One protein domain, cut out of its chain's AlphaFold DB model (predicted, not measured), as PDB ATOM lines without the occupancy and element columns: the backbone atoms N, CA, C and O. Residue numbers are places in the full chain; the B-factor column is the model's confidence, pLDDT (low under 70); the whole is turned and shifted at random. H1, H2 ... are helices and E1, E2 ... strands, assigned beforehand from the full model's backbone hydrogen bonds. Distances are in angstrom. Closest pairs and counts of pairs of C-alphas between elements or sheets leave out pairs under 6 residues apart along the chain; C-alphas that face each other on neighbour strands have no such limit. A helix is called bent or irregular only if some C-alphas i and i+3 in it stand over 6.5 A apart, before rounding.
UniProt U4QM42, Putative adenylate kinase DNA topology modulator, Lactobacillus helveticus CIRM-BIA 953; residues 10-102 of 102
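This is residues 10 to 102 of the 102 residues of the protein "Putative adenylate kinase DNA topology modulator" of Lactobacillus helveticus CIRM-BIA 953 (UniProt U4QM42). The domain is a loose, open frame: the chain runs out along strand E1 and helix H2, turns through a long loop, residues 38 to 55, at one end, and comes back through H3 and H4 to strand E2, side by side with E1. H1 lies near H4, and H5 follows E2 at the other strand end from H4. The printed part has 93 residues, with five named helices and two named strands in the order H1 E1 H2 H3 H4 E2 H5, mostly helix; the sheet, E1 then E2, is parallel. It is loose, with a radius of gyration of the C-alphas of 15.5 A and spans of 42 by 35 by 25 A.

E1, residues 21 to 25, and E2, residues 84 to 88, are parallel at 16 degrees; N 22 and O 84 are within hydrogen-bond range at 2.8 A. H2, residues 29 to 37, H3, residues 56 to 68, and H4, residues 70 to 79, come between them in a strand-helix-strand unit, two parallel neighbour strands joined through helices. H2 and H3 touch as a helical hairpin, opposite ways at a shallow tilt of 24 degrees; their closest C-alphas, of Val 29 and Arg 63, are 5.9 A apart. H3 and H4 meet only through their link. H1, residues 10 to 17, is close to but not clearly touching H4, with the C-alphas of Asn 13 and Ile 76 closest at 7.4 A. H5, residues 91 to 99, comes closest to E2 at the C-alphas of Ala 94 and Phe 88, 5.7 A. Every O i to N i+4 pair is within hydrogen-bond range in H1, H2, H4 and H5, against 7 of 9 in H3.

E1 measures 13.1 A and E2 13.2 A. H3 measures 17.3 A and is irregular, C-alphas 63 and 66 being 7.1 A apart; H4 measures 14.4 A. H1 begins at C-alpha 10, (-32.389, -37.638, -7.444), and H5 ends at C-alpha 99, (-63.658, -37.082, 4.631).

The C-alphas of Glu 52 and Asn 82 are the two farthest apart, 41.8 A. The printed part has no cut, and the link from H2 to H3 is long, 18 residues. Residue 102, the chain's last, has a pLDDT under 70.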
ATOM      1  N   SER A  10     -33.191 -37.179  -8.586       72.62
ATOM      2  CA  SER A  10     -32.389 -37.638  -7.444       72.62
ATOM      3  C   SER A  10     -33.064 -37.304  -6.118       72.62
ATOM      4  O   SER A  10     -33.243 -38.173  -5.270       72.62
ATOM      5  N   LEU A  11     -33.498 -36.053  -5.962       77.31
ATOM      6  CA  LEU A  11     -34.133 -35.593  -4.734       77.31
ATOM      7  C   LEU A  11     -35.515 -36.228  -4.549       77.31
ATOM      8  O   LEU A  11     -35.913 -36.531  -3.427       77.31
ATOM      9  N   PHE A  12     -36.232 -36.490  -5.645       79.19
ATOM     10  CA  PHE A  12     -37.488 -37.225  -5.571       79.19
ATOM     11  C   PHE A  12     -37.271 -38.666  -5.079       79.19
ATOM     12  O   PHE A  12     -37.972 -39.105  -4.171       79.19
ATOM     13  N   ASN A  13     -36.261 -39.376  -5.592       80.75
ATOM     14  CA  ASN A  13     -35.912 -40.718  -5.114       80.75
ATOM     15  C   ASN A  13     -35.509 -40.744  -3.631       80.75
ATOM     16  O   ASN A  13     -35.945 -41.626  -2.893       80.75
ATOM     17  N   GLU A  14     -34.716 -39.776  -3.168       82.56
ATOM     18  CA  GLU A  14     -34.340 -39.672  -1.749       82.56
ATOM     19  C   GLU A  14     -35.561 -39.488  -0.841       82.56
ATOM     20  O   GLU A  14     -35.680 -40.147   0.192       82.56
ATOM     21  N   GLN A  15     -36.509 -38.639  -1.247       81.81
ATOM     22  CA  GLN A  15     -37.754 -38.445  -0.506       81.81
ATOM     23  C   GLN A  15     -38.622 -39.707  -0.485       81.81
ATOM     24  O   GLN A  15     -39.242 -40.005   0.536       81.81
ATOM     25  N   LEU A  16     -38.660 -40.456  -1.592       83.88
ATOM     26  CA  LEU A  16     -39.367 -41.733  -1.659       83.88
ATOM     27  C   LEU A  16     -38.778 -42.755  -0.683       83.88
ATOM     28  O   LEU A  16     -39.544 -43.405   0.018       83.88
ATOM     29  N   ASN A  17     -37.455 -42.810  -0.520       83.25
ATOM     30  CA  ASN A  17     -36.822 -43.678   0.482       83.25
ATOM     31  C   ASN A  17     -37.202 -43.317   1.931       83.25
ATOM     32  O   ASN A  17     -37.173 -44.176   2.809       83.25
ATOM     33  N   ALA A  18     -37.558 -42.056   2.191       85.38
ATOM     34  CA  ALA A  18     -37.956 -41.570   3.510       85.38
ATOM     35  C   ALA A  18     -39.479 -41.596   3.748       85.38
ATOM     36  O   ALA A  18     -39.942 -41.152   4.802       85.38
ATOM     37  N   CYS A  19     -40.284 -42.082   2.796       83.75
ATOM     38  CA  CYS A  19     -41.740 -42.102   2.920       83.75
ATOM     39  C   CYS A  19     -42.351 -43.439   2.483       83.75
ATOM     40  O   CYS A  19     -41.832 -44.136   1.626       83.75
ATOM     41  N   ASN A  20     -43.499 -43.795   3.061       87.75
ATOM     42  CA  ASN A  20     -44.248 -45.003   2.688       87.75
ATOM     43  C   ASN A  20     -45.527 -44.695   1.890       87.75
ATOM     44  O   ASN A  20     -46.176 -45.617   1.404       87.75
ATOM     45  N   THR A  21     -45.902 -43.413   1.771       90.62
ATOM     46  CA  THR A  21     -47.172 -42.979   1.176       90.62
ATOM     47  C   THR A  21     -47.024 -41.679   0.383       90.62
ATOM     48  O   THR A  21     -46.549 -40.653   0.895       90.62
ATOM     49  N   VAL A  22     -47.518 -41.701  -0.853       90.56
ATOM     50  CA  VAL A  22     -47.548 -40.582  -1.797       90.56
ATOM     51  C   VAL A  22     -48.989 -40.234  -2.164       90.56
ATOM     52  O   VAL A  22     -49.768 -41.098  -2.560       90.56
ATOM     53  N   PHE A  23     -49.315 -38.942  -2.104       91.50
ATOM     54  CA  PHE A  23     -50.560 -38.391  -2.639       91.50
ATOM     55  C   PHE A  23     -50.273 -37.695  -3.969       91.50
ATOM     56  O   PHE A  23     -49.633 -36.643  -4.004       91.50
ATOM     57  N   PHE A  24     -50.731 -38.285  -5.070       91.19
ATOM     58  CA  PHE A  24     -50.530 -37.774  -6.418       91.19
ATOM     59  C   PHE A  24     -51.795 -37.081  -6.944       91.19
ATOM     60  O   PHE A  24     -52.760 -37.729  -7.354       91.19
ATOM     61  N   LEU A  25     -51.777 -35.746  -6.944       92.50
ATOM     62  CA  LEU A  25     -52.844 -34.897  -7.484       92.50
ATOM     63  C   LEU A  25     -52.721 -34.801  -9.012       92.50
ATOM     64  O   LEU A  25     -52.134 -33.867  -9.554       92.50
ATOM     65  N   ASP A  26     -53.259 -35.791  -9.715       92.38
ATOM     66  CA  ASP A  26     -53.214 -35.895 -11.173       92.38
ATOM     67  C   ASP A  26     -54.388 -35.168 -11.842       92.38
ATOM     68  O   ASP A  26     -55.217 -35.760 -12.537       92.38
ATOM     69  N   TYR A  27     -54.476 -33.867 -11.586       92.19
ATOM     70  CA  TYR A  27     -55.535 -33.019 -12.121       92.19
ATOM     71  C   TYR A  27     -55.310 -32.687 -13.599       92.19
ATOM     72  O   TYR A  27     -54.185 -32.678 -14.101       92.19
ATOM     73  N   SER A  28     -56.397 -32.376 -14.311       93.81
ATOM     74  CA  SER A  28     -56.297 -31.899 -15.691       93.81
ATOM     75  C   SER A  28     -55.550 -30.565 -15.770       93.81
ATOM     76  O   SER A  28     -55.588 -29.756 -14.838       93.81
ATOM     77  N   VAL A  29     -54.925 -30.300 -16.922       94.50
ATOM     78  CA  VAL A  29     -54.253 -29.020 -17.205       94.50
ATOM     79  C   VAL A  29     -55.192 -27.845 -16.934       94.50
ATOM     80  O   VAL A  29     -54.805 -26.907 -16.244       94.50
ATOM     81  N   ASP A  30     -56.446 -27.925 -17.381       95.19
ATOM     82  CA  ASP A  30     -57.438 -26.865 -17.167       95.19
ATOM     83  C   ASP A  30     -57.743 -26.632 -15.685       95.19
ATOM     84  O   ASP A  30     -57.849 -25.488 -15.239       95.19
ATOM     85  N   THR A  31     -57.819 -27.705 -14.891       93.44
ATOM     86  CA  THR A  31     -58.033 -27.619 -13.439       93.44
ATOM     87  C   THR A  31     -56.866 -26.912 -12.747       93.44
ATOM     88  O   THR A  31     -57.089 -26.086 -11.853       93.44
ATOM     89  N   CYS A  32     -55.634 -27.209 -13.172       92.06
ATOM     90  CA  CYS A  32     -54.416 -26.580 -12.666       92.06
ATOM     91  C   CYS A  32     -54.334 -25.102 -13.070       92.06
ATOM     92  O   CYS A  32     -54.171 -24.247 -12.201       92.06
ATOM     93  N   LEU A  33     -54.526 -24.782 -14.354       93.31
ATOM     94  CA  LEU A  33     -54.503 -23.404 -14.865       93.31
ATOM     95  C   LEU A  33     -55.596 -22.540 -14.222       93.31
ATOM     96  O   LEU A  33     -55.335 -21.409 -13.816       93.31
ATOM     97  N   SER A  34     -56.812 -23.077 -14.084       92.56
ATOM     98  CA  SER A  34     -57.905 -22.406 -13.372       92.56
ATOM     99  C   SER A  34     -57.545 -22.166 -11.905       92.56
ATOM    100  O   SER A  34     -57.779 -21.079 -11.383       92.56
ATOM    101  N   GLY A  35     -56.902 -23.140 -11.253       89.81
ATOM    102  CA  GLY A  35     -56.411 -22.999  -9.883       89.81
ATOM    103  C   GLY A  35     -55.387 -21.874  -9.722       89.81
ATOM    104  O   GLY A  35     -55.490 -21.107  -8.772       89.81
ATOM    105  N   VAL A  36     -54.439 -21.734 -10.654       89.94
ATOM    106  CA  VAL A  36     -53.468 -20.625 -10.643       89.94
ATOM    107  C   VAL A  36     -54.182 -19.283 -10.784       89.94
ATOM    108  O   VAL A  36     -54.025 -18.422  -9.924       89.94
ATOM    109  N   ARG A  37     -55.043 -19.143 -11.798       90.75
ATOM    110  CA  ARG A  37     -55.795 -17.903 -12.066       90.75
ATOM    111  C   ARG A  37     -56.650 -17.458 -10.885       90.75
ATOM    112  O   ARG A  37     -56.709 -16.278 -10.571       90.75
ATOM    113  N   GLN A  38     -57.292 -18.403 -10.198       90.38
ATOM    114  CA  GLN A  38     -58.132 -18.112  -9.033       90.38
ATOM    115  C   GLN A  38     -57.356 -17.573  -7.824       90.38
ATOM    116  O   GLN A  38     -57.989 -17.061  -6.894       90.38
ATOM    117  N   ARG A  39     -56.024 -17.715  -7.797       88.00
ATOM    118  CA  ARG A  39     -55.162 -17.238  -6.706       88.00
ATOM    119  C   ARG A  39     -54.564 -15.859  -6.969       88.00
ATOM    120  O   ARG A  39     -54.042 -15.270  -6.027       88.00
ATOM    121  N   TRP A  40     -54.668 -15.325  -8.186       90.12
ATOM    122  CA  TRP A  40     -54.155 -13.989  -8.473       90.12
ATOM    123  C   TRP A  40     -54.816 -12.922  -7.600       90.12
ATOM    124  O   TRP A  40     -56.016 -12.976  -7.323       90.12
ATOM    125  N   GLY A  41     -54.006 -11.976  -7.127       88.56
ATOM    126  CA  GLY A  41     -54.424 -10.910  -6.219       88.56
ATOM    127  C   GLY A  41     -54.766 -11.377  -4.799       88.56
ATOM    128  O   GLY A  41     -55.210 -10.566  -3.989       88.56
ATOM    129  N   LYS A  42     -54.581 -12.664  -4.463       89.12
ATOM    130  CA  LYS A  42     -54.877 -13.200  -3.125       89.12
ATOM    131  C   LYS A  42     -53.595 -13.454  -2.346       89.12
ATOM    132  O   LYS A  42     -52.713 -14.186  -2.789       89.12
ATOM    133  N   LYS A  43     -53.526 -12.898  -1.134       88.38
ATOM    134  CA  LYS A  43     -52.448 -13.190  -0.186       88.38
ATOM    135  C   LYS A  43     -52.531 -14.647   0.264       88.38
ATOM    136  O   LYS A  43     -53.606 -15.141   0.604       88.38
ATOM    137  N   ARG A  44     -51.380 -15.312   0.309       84.56
ATOM    138  CA  ARG A  44     -51.233 -16.674   0.816       84.56
ATOM    139  C   ARG A  44     -50.386 -16.679   2.087       84.56
ATOM    140  O   ARG A  44     -49.389 -15.967   2.125       84.56
ATOM    141  N   PRO A  45     -50.740 -17.465   3.117       85.00
ATOM    142  CA  PRO A  45     -49.910 -17.578   4.316       85.00
ATOM    143  C   PRO A  45     -48.516 -18.150   4.027       85.00
ATOM    144  O   PRO A  45     -47.566 -17.829   4.730       85.00
ATOM    145  N   ASP A  46     -48.403 -18.989   2.998       83.62
ATOM    146  CA  ASP A  46     -47.191 -19.736   2.664       83.62
ATOM    147  C   ASP A  46     -46.316 -19.077   1.582       83.62
ATOM    148  O   ASP A  46     -45.210 -19.544   1.327       83.62
ATOM    149  N   MET A  47     -46.772 -17.978   0.967       80.75
ATOM    150  CA  MET A  47     -45.981 -17.186   0.017       80.75
ATOM    151  C   MET A  47     -45.920 -15.718   0.466       80.75
ATOM    152  O   MET A  47     -46.969 -15.086   0.592       80.75
ATOM    153  N   PRO A  48     -44.722 -15.140   0.684       84.31
ATOM    154  CA  PRO A  48     -44.589 -13.758   1.150       84.31
ATOM    155  C   PRO A  48     -44.935 -12.703   0.085       84.31
ATOM    156  O   PRO A  48     -45.035 -11.525   0.423       84.31
ATOM    157  N   TRP A  49     -45.138 -13.099  -1.177       86.12
ATOM    158  CA  TRP A  49     -45.549 -12.218  -2.275       86.12
ATOM    159  C   TRP A  49     -46.971 -12.530  -2.764       86.12
ATOM    160  O   TRP A  49     -47.515 -13.606  -2.510       86.12
ATOM    161  N   ILE A  50     -47.571 -11.575  -3.480       86.38
ATOM    162  CA  ILE A  50     -48.861 -11.740  -4.158       86.38
ATOM    163  C   ILE A  50     -48.589 -11.953  -5.646       86.38
ATOM    164  O   ILE A  50     -47.854 -11.194  -6.270       86.38
ATOM    165  N   GLU A  51     -49.172 -13.003  -6.219       85.81
ATOM    166  CA  GLU A  51     -49.167 -13.208  -7.667       85.81
ATOM    167  C   GLU A  51     -50.195 -12.248  -8.288       85.81
ATOM    168  O   GLU A  51     -51.394 -12.424  -8.091       85.81
ATOM    169  N   GLU A  52     -49.756 -11.212  -9.000       84.88
ATOM    170  CA  GLU A  52     -50.661 -10.183  -9.548       84.88
ATOM    171  C   GLU A  52     -50.957 -10.352 -11.044       84.88
ATOM    172  O   GLU A  52     -51.966  -9.846 -11.533       84.88
ATOM    173  N   GLN A  53     -50.092 -11.053 -11.783       85.25
ATOM    174  CA  GLN A  53     -50.150 -11.135 -13.244       85.25
ATOM    175  C   GLN A  53     -49.910 -12.558 -13.760       85.25
ATOM    176  O   GLN A  53     -49.414 -13.430 -13.043       85.25
ATOM    177  N   GLU A  54     -50.258 -12.783 -15.030       86.69
ATOM    178  CA  GLU A  54     -49.984 -14.051 -15.703       86.69
ATOM    179  C   GLU A  54     -48.488 -14.233 -15.961       86.69
ATOM    180  O   GLU A  54     -47.882 -13.513 -16.753       86.69
ATOM    181  N   ASP A  55     -47.924 -15.277 -15.361       90.12
ATOM    182  CA  ASP A  55     -46.622 -15.806 -15.739       90.12
ATOM    183  C   ASP A  55     -46.797 -16.810 -16.888       90.12
ATOM    184  O   ASP A  55     -47.233 -17.952 -16.708       90.12
ATOM    185  N   LYS A  56     -46.473 -16.372 -18.107       92.44
ATOM    186  CA  LYS A  56     -46.611 -17.199 -19.313       92.44
ATOM    187  C   LYS A  56     -45.707 -18.429 -19.286       92.44
ATOM    188  O   LYS A  56     -46.124 -19.474 -19.795       92.44
ATOM    189  N   GLU A  57     -44.510 -18.324 -18.715       91.81
ATOM    190  CA  GLU A  57     -43.572 -19.443 -18.619       91.81
ATOM    191  C   GLU A  57     -44.127 -20.503 -17.675       91.81
ATOM    192  O   GLU A  57     -44.211 -21.678 -18.043       91.81
ATOM    193  N   PHE A  58     -44.634 -20.083 -16.515       90.06
ATOM    194  CA  PHE A  58     -45.261 -20.984 -15.555       90.06
ATOM    195  C   PHE A  58     -46.535 -21.639 -16.108       90.06
ATOM    196  O   PHE A  58     -46.743 -22.850 -15.988       90.06
ATOM    197  N   MET A  59     -47.379 -20.876 -16.801       91.81
ATOM    198  CA  MET A  59     -48.576 -21.429 -17.440       91.81
ATOM    199  C   MET A  59     -48.210 -22.422 -18.553       91.81
ATOM    200  O   MET A  59     -48.905 -23.420 -18.751       91.81
ATOM    201  N   ASN A  60     -47.125 -22.184 -19.297       95.00
ATOM    202  CA  ASN A  60     -46.622 -23.133 -20.289       95.00
ATOM    203  C   ASN A  60     -46.032 -24.392 -19.636       95.00
ATOM    204  O   ASN A  60     -46.302 -25.500 -20.099       95.00
ATOM    205  N   TYR A  61     -45.313 -24.241 -18.522       91.88
ATOM    206  CA  TYR A  61     -44.832 -25.358 -17.713       91.88
ATOM    207  C   TYR A  61     -45.990 -26.288 -17.311       91.88
ATOM    208  O   TYR A  61     -45.919 -27.491 -17.562       91.88
ATOM    209  N   ILE A  62     -47.110 -25.740 -16.818       91.81
ATOM    210  CA  ILE A  62     -48.308 -26.526 -16.459       91.81
ATOM    211  C   ILE A  62     -48.883 -27.275 -17.670       91.81
ATOM    212  O   ILE A  62     -49.293 -28.430 -17.553       91.81
ATOM    213  N   ARG A  63     -48.913 -26.646 -18.852       94.56
ATOM    214  CA  ARG A  63     -49.417 -27.283 -20.083       94.56
ATOM    215  C   ARG A  63     -48.525 -28.429 -20.558       94.56
ATOM    216  O   ARG A  63     -49.030 -29.410 -21.103       94.56
ATOM    217  N   LEU A  64     -47.212 -28.306 -20.377       95.06
ATOM    218  CA  LEU A  64     -46.232 -29.304 -20.809       95.06
ATOM    219  C   LEU A  64     -46.027 -30.430 -19.794       95.06
ATOM    220  O   LEU A  64     -45.602 -31.523 -20.173       95.06
ATOM    221  N   PHE A  65     -46.390 -30.204 -18.535       91.62
ATOM    222  CA  PHE A  65     -46.250 -31.157 -17.444       91.62
ATOM    223  C   PHE A  65     -46.719 -32.588 -17.766       91.62
ATOM    224  O   PHE A  65     -45.937 -33.520 -17.546       91.62
ATOM    225  N   PRO A  66     -47.923 -32.825 -18.341       91.75
ATOM    226  CA  PRO A  66     -48.386 -34.188 -18.607       91.75
ATOM    227  C   PRO A  66     -47.532 -34.928 -19.639       91.75
ATOM    228  O   PRO A  66     -47.530 -36.157 -19.652       91.75
ATOM    229  N   LYS A  67     -46.838 -34.185 -20.513       93.12
ATOM    230  CA  LYS A  67     -46.001 -34.726 -21.589       93.12
ATOM    231  C   LYS A  67     -44.553 -34.920 -21.151       93.12
ATOM    232  O   LYS A  67     -43.932 -35.884 -21.577       93.12
ATOM    233  N   ILE A  68     -44.027 -34.010 -20.332       90.19
ATOM    234  CA  ILE A  68     -42.604 -33.983 -19.977       90.19
ATOM    235  C   ILE A  68     -42.366 -34.640 -18.617       90.19
ATOM    236  O   ILE A  68     -41.621 -35.611 -18.526       90.19
ATOM    237  N   GLN A  69     -42.999 -34.142 -17.551       87.31
ATOM    238  CA  GLN A  69     -42.604 -34.515 -16.187       87.31
ATOM    239  C   GLN A  69     -43.437 -35.675 -15.621       87.31
ATOM    240  O   GLN A  69     -42.900 -36.560 -14.953       87.31
ATOM    241  N   LYS A  70     -44.740 -35.739 -15.935       89.69
ATOM    242  CA  LYS A  70     -45.631 -36.812 -15.460       89.69
ATOM    243  C   LYS A  70     -45.145 -38.228 -15.810       89.69
ATOM    244  O   LYS A  70     -45.178 -39.071 -14.911       89.69
ATOM    245  N   PRO A  71     -44.699 -38.539 -17.046       92.12
ATOM    246  CA  PRO A  71     -44.226 -39.885 -17.371       92.12
ATOM    247  C   PRO A  71     -43.040 -40.309 -16.503       92.12
ATOM    248  O   PRO A  71     -42.965 -41.463 -16.090       92.12
ATOM    249  N   ASN A  72     -42.157 -39.361 -16.178       88.75
ATOM    250  CA  ASN A  72     -40.997 -39.617 -15.338       88.75
ATOM    251  C   ASN A  72     -41.396 -39.939 -13.894       88.75
ATOM    252  O   ASN A  72     -40.956 -40.941 -13.343       88.75
ATOM    253  N   ILE A  73     -42.314 -39.166 -13.310       88.00
ATOM    254  CA  ILE A  73     -42.829 -39.461 -11.964       88.00
ATOM    255  C   ILE A  73     -43.527 -40.811 -11.919       88.00
ATOM    256  O   ILE A  73     -43.310 -41.584 -10.993       88.00
ATOM    257  N   VAL A  74     -44.336 -41.127 -12.929       89.94
ATOM    258  CA  VAL A  74     -44.997 -42.432 -13.009       89.94
ATOM    259  C   VAL A  74     -43.975 -43.566 -13.110       89.94
ATOM    260  O   VAL A  74     -44.202 -44.619 -12.522       89.94
ATOM    261  N   ARG A  75     -42.864 -43.372 -13.831       91.50
ATOM    262  CA  ARG A  75     -41.756 -44.335 -13.878       91.50
ATOM    263  C   ARG A  75     -41.122 -44.501 -12.496       91.50
ATOM    264  O   ARG A  75     -41.110 -45.612 -11.992       91.50
ATOM    265  N   ILE A  76     -40.707 -43.406 -11.863       89.25
ATOM    266  CA  ILE A  76     -40.059 -43.442 -10.548       89.25
ATOM    267  C   ILE A  76     -40.974 -44.112  -9.513       89.25
ATOM    268  O   ILE A  76     -40.548 -45.014  -8.812       89.25
ATOM    269  N   LEU A  77     -42.262 -43.766  -9.458       90.12
ATOM    270  CA  LEU A  77     -43.203 -44.410  -8.532       90.12
ATOM    271  C   LEU A  77     -43.363 -45.919  -8.782       90.12
ATOM    272  O   LEU A  77     -43.585 -46.664  -7.833       90.12
ATOM    273  N   LYS A  78     -43.252 -46.387 -10.033       90.69
ATOM    274  CA  LYS A  78     -43.258 -47.828 -10.343       90.69
ATOM    275  C   LYS A  78     -41.999 -48.535  -9.847       90.69
ATOM    276  O   LYS A  78     -42.092 -49.700  -9.473       90.69
ATOM    277  N   ASP A  79     -40.869 -47.837  -9.824       90.94
ATOM    278  CA  ASP A  79     -39.593 -48.364  -9.329       90.94
ATOM    279  C   ASP A  79     -39.562 -48.462  -7.787       90.94
ATOM    280  O   ASP A  79     -38.673 -49.098  -7.224       90.94
ATOM    281  N   HIS A  80     -40.571 -47.907  -7.100       89.25
ATOM    282  CA  HIS A  80     -40.743 -47.956  -5.643       89.25
ATOM    283  C   HIS A  80     -42.064 -48.641  -5.228       89.25
ATOM    284  O   HIS A  80     -42.948 -48.001  -4.654       89.25
ATOM    285  N   PRO A  81     -42.229 -49.959  -5.466       87.62
ATOM    286  CA  PRO A  81     -43.499 -50.667  -5.253       87.62
ATOM    287  C   PRO A  81     -43.939 -50.760  -3.785       87.62
ATOM    288  O   PRO A  81     -45.106 -51.023  -3.507       87.62
ATOM    289  N   ASN A  82     -43.021 -50.535  -2.841       90.44
ATOM    290  CA  ASN A  82     -43.313 -50.544  -1.405       90.44
ATOM    291  C   ASN A  82     -44.027 -49.265  -0.932       90.44
ATOM    292  O   ASN A  82     -44.414 -49.170   0.232       90.44
ATOM    293  N   ILE A  83     -44.190 -48.275  -1.813       91.19
ATOM    294  CA  ILE A  83     -44.839 -47.003  -1.506       91.19
ATOM    295  C   ILE A  83     -46.309 -47.071  -1.910       91.19
ATOM    296  O   ILE A  83     -46.659 -47.352  -3.055       91.19
ATOM    297  N   THR A  84     -47.190 -46.743  -0.969       92.81
ATOM    298  CA  THR A  84     -48.621 -46.608  -1.236       92.81
ATOM    299  C   THR A  84     -48.874 -45.313  -2.000       92.81
ATOM    300  O   THR A  84     -48.584 -44.226  -1.504       92.81
ATOM    301  N   VAL A  85     -49.432 -45.405  -3.206       92.56
ATOM    302  CA  VAL A  85     -49.735 -44.231  -4.036       92.56
ATOM    303  C   VAL A  85     -51.243 -44.022  -4.125       92.56
ATOM    304  O   VAL A  85     -51.950 -44.781  -4.786       92.56
ATOM    305  N   TYR A  86     -51.733 -42.939  -3.524       93.69
ATOM    306  CA  TYR A  86     -53.100 -42.454  -3.712       93.69
ATOM    307  C   TYR A  86     -53.119 -41.441  -4.851       93.69
ATOM    308  O   TYR A  86     -52.489 -40.389  -4.759       93.69
ATOM    309  N   ARG A  87     -53.829 -41.748  -5.936       92.94
ATOM    310  CA  ARG A  87     -53.944 -40.863  -7.101       92.94
ATOM    311  C   ARG A  87     -55.339 -40.264  -7.173       92.94
ATOM    312  O   ARG A  87     -56.309 -41.008  -7.238       92.94
ATOM    313  N   PHE A  88     -55.406 -38.939  -7.254       94.75
ATOM    314  CA  PHE A  88     -56.654 -38.186  -7.360       94.75
ATOM    315  C   PHE A  88     -56.705 -37.445  -8.692       94.75
ATOM    316  O   PHE A  88     -55.814 -36.652  -8.994       94.75
ATOM    317  N   LYS A  89     -57.738 -37.680  -9.495       92.06
ATOM    318  CA  LYS A  89     -57.923 -37.059 -10.818       92.06
ATOM    319  C   LYS A  89     -58.621 -35.708 -10.755       92.06
ATOM    320  O   LYS A  89     -58.566 -34.928 -11.705       92.06
ATOM    321  N   ASN A  90     -59.302 -35.429  -9.652       91.56
ATOM    322  CA  ASN A  90     -60.023 -34.186  -9.437       91.56
ATOM    323  C   ASN A  90     -60.059 -33.836  -7.941       91.56
ATOM    324  O   ASN A  90     -59.649 -34.624  -7.086       91.56
ATOM    325  N   ARG A  91     -60.526 -32.622  -7.635       91.19
ATOM    326  CA  ARG A  91     -60.611 -32.127  -6.256       91.19
ATOM    327  C   ARG A  91     -61.569 -32.951  -5.399       91.19
ATOM    328  O   ARG A  91     -61.254 -33.168  -4.238       91.19
ATOM    329  N   GLN A  92     -62.672 -33.433  -5.972       94.50
ATOM    330  CA  GLN A  92     -63.659 -34.217  -5.232       94.50
ATOM    331  C   GLN A  92     -63.057 -35.525  -4.720       94.50
ATOM    332  O   GLN A  92     -63.174 -35.804  -3.543       94.50
ATOM    333  N   GLU A  93     -62.307 -36.262  -5.544       95.00
ATOM    334  CA  GLU A  93     -61.661 -37.510  -5.104       95.00
ATOM    335  C   GLU A  93     -60.698 -37.297  -3.923       95.00
ATOM    336  O   GLU A  93     -60.596 -38.148  -3.043       95.00
ATOM    337  N   ALA A  94     -59.991 -36.162  -3.899       92.88
ATOM    338  CA  ALA A  94     -59.114 -35.816  -2.784       92.88
ATOM    339  C   ALA A  94     -59.913 -35.427  -1.529       92.88
ATOM    340  O   ALA A  94     -59.528 -35.809  -0.429       92.88
ATOM    341  N   LEU A  95     -61.019 -34.694  -1.685       94.50
ATOM    342  CA  LEU A  95     -61.913 -34.334  -0.581       94.50
ATOM    343  C   LEU A  95     -62.602 -35.570   0.005       94.50
ATOM    344  O   LEU A  95     -62.511 -35.787   1.203       94.50
ATOM    345  N   ASP A  96     -63.160 -36.439  -0.838       95.81
ATOM    346  CA  ASP A  96     -63.775 -37.704  -0.427       95.81
ATOM    347  C   ASP A  96     -62.788 -38.591   0.340       95.81
ATOM    348  O   ASP A  96     -63.174 -39.369   1.211       95.81
ATOM    349  N   PHE A  97     -61.502 -38.527  -0.013       94.50
ATOM    350  CA  PHE A  97     -60.455 -39.222   0.722       94.50
ATOM    351  C   PHE A  97     -60.218 -38.600   2.100       94.50
ATOM    352  O   PHE A  97     -60.105 -39.339   3.072       94.50
ATOM    353  N   LEU A  98     -60.164 -37.268   2.195       93.12
ATOM    354  CA  LEU A  98     -60.022 -36.565   3.472       93.12
ATOM    355  C   LEU A  98     -61.219 -36.815   4.395       93.12
ATOM    356  O   LEU A  98     -61.011 -37.078   5.574       93.12
ATOM    357  N   ASP A  99     -62.438 -36.819   3.860       94.69
ATOM    358  CA  ASP A  99     -63.658 -37.082   4.631       94.69
ATOM    359  C   ASP A  99     -63.673 -38.502   5.211       94.69
ATOM    360  O   ASP A  99     -64.181 -38.725   6.301       94.69
ATOM    361  N   LYS A 100     -63.070 -39.473   4.515       92.62
ATOM    362  CA  LYS A 100     -62.926 -40.855   5.007       92.62
ATOM    363  C   LYS A 100     -61.843 -41.024   6.074       92.62
ATOM    364  O   LYS A 100     -61.771 -42.092   6.677       92.62
ATOM    365  N   LEU A 101     -60.973 -40.032   6.259       88.00
ATOM    366  CA  LEU A 101     -59.971 -40.025   7.328       88.00
ATOM    367  C   LEU A 101     -60.505 -39.417   8.636       88.00
ATOM    368  O   LEU A 101     -59.804 -39.512   9.645       88.00
ATOM    369  N   GLY A 102     -61.686 -38.782   8.600       59.25
ATOM    370  CA  GLY A 102     -62.364 -38.138   9.732       59.25
ATOM    371  C   GLY A 102     -63.406 -39.025  10.395       59.25
ATOM    372  O   GLY A 102     -64.273 -39.560   9.673       59.25
TER     373      GLY A 102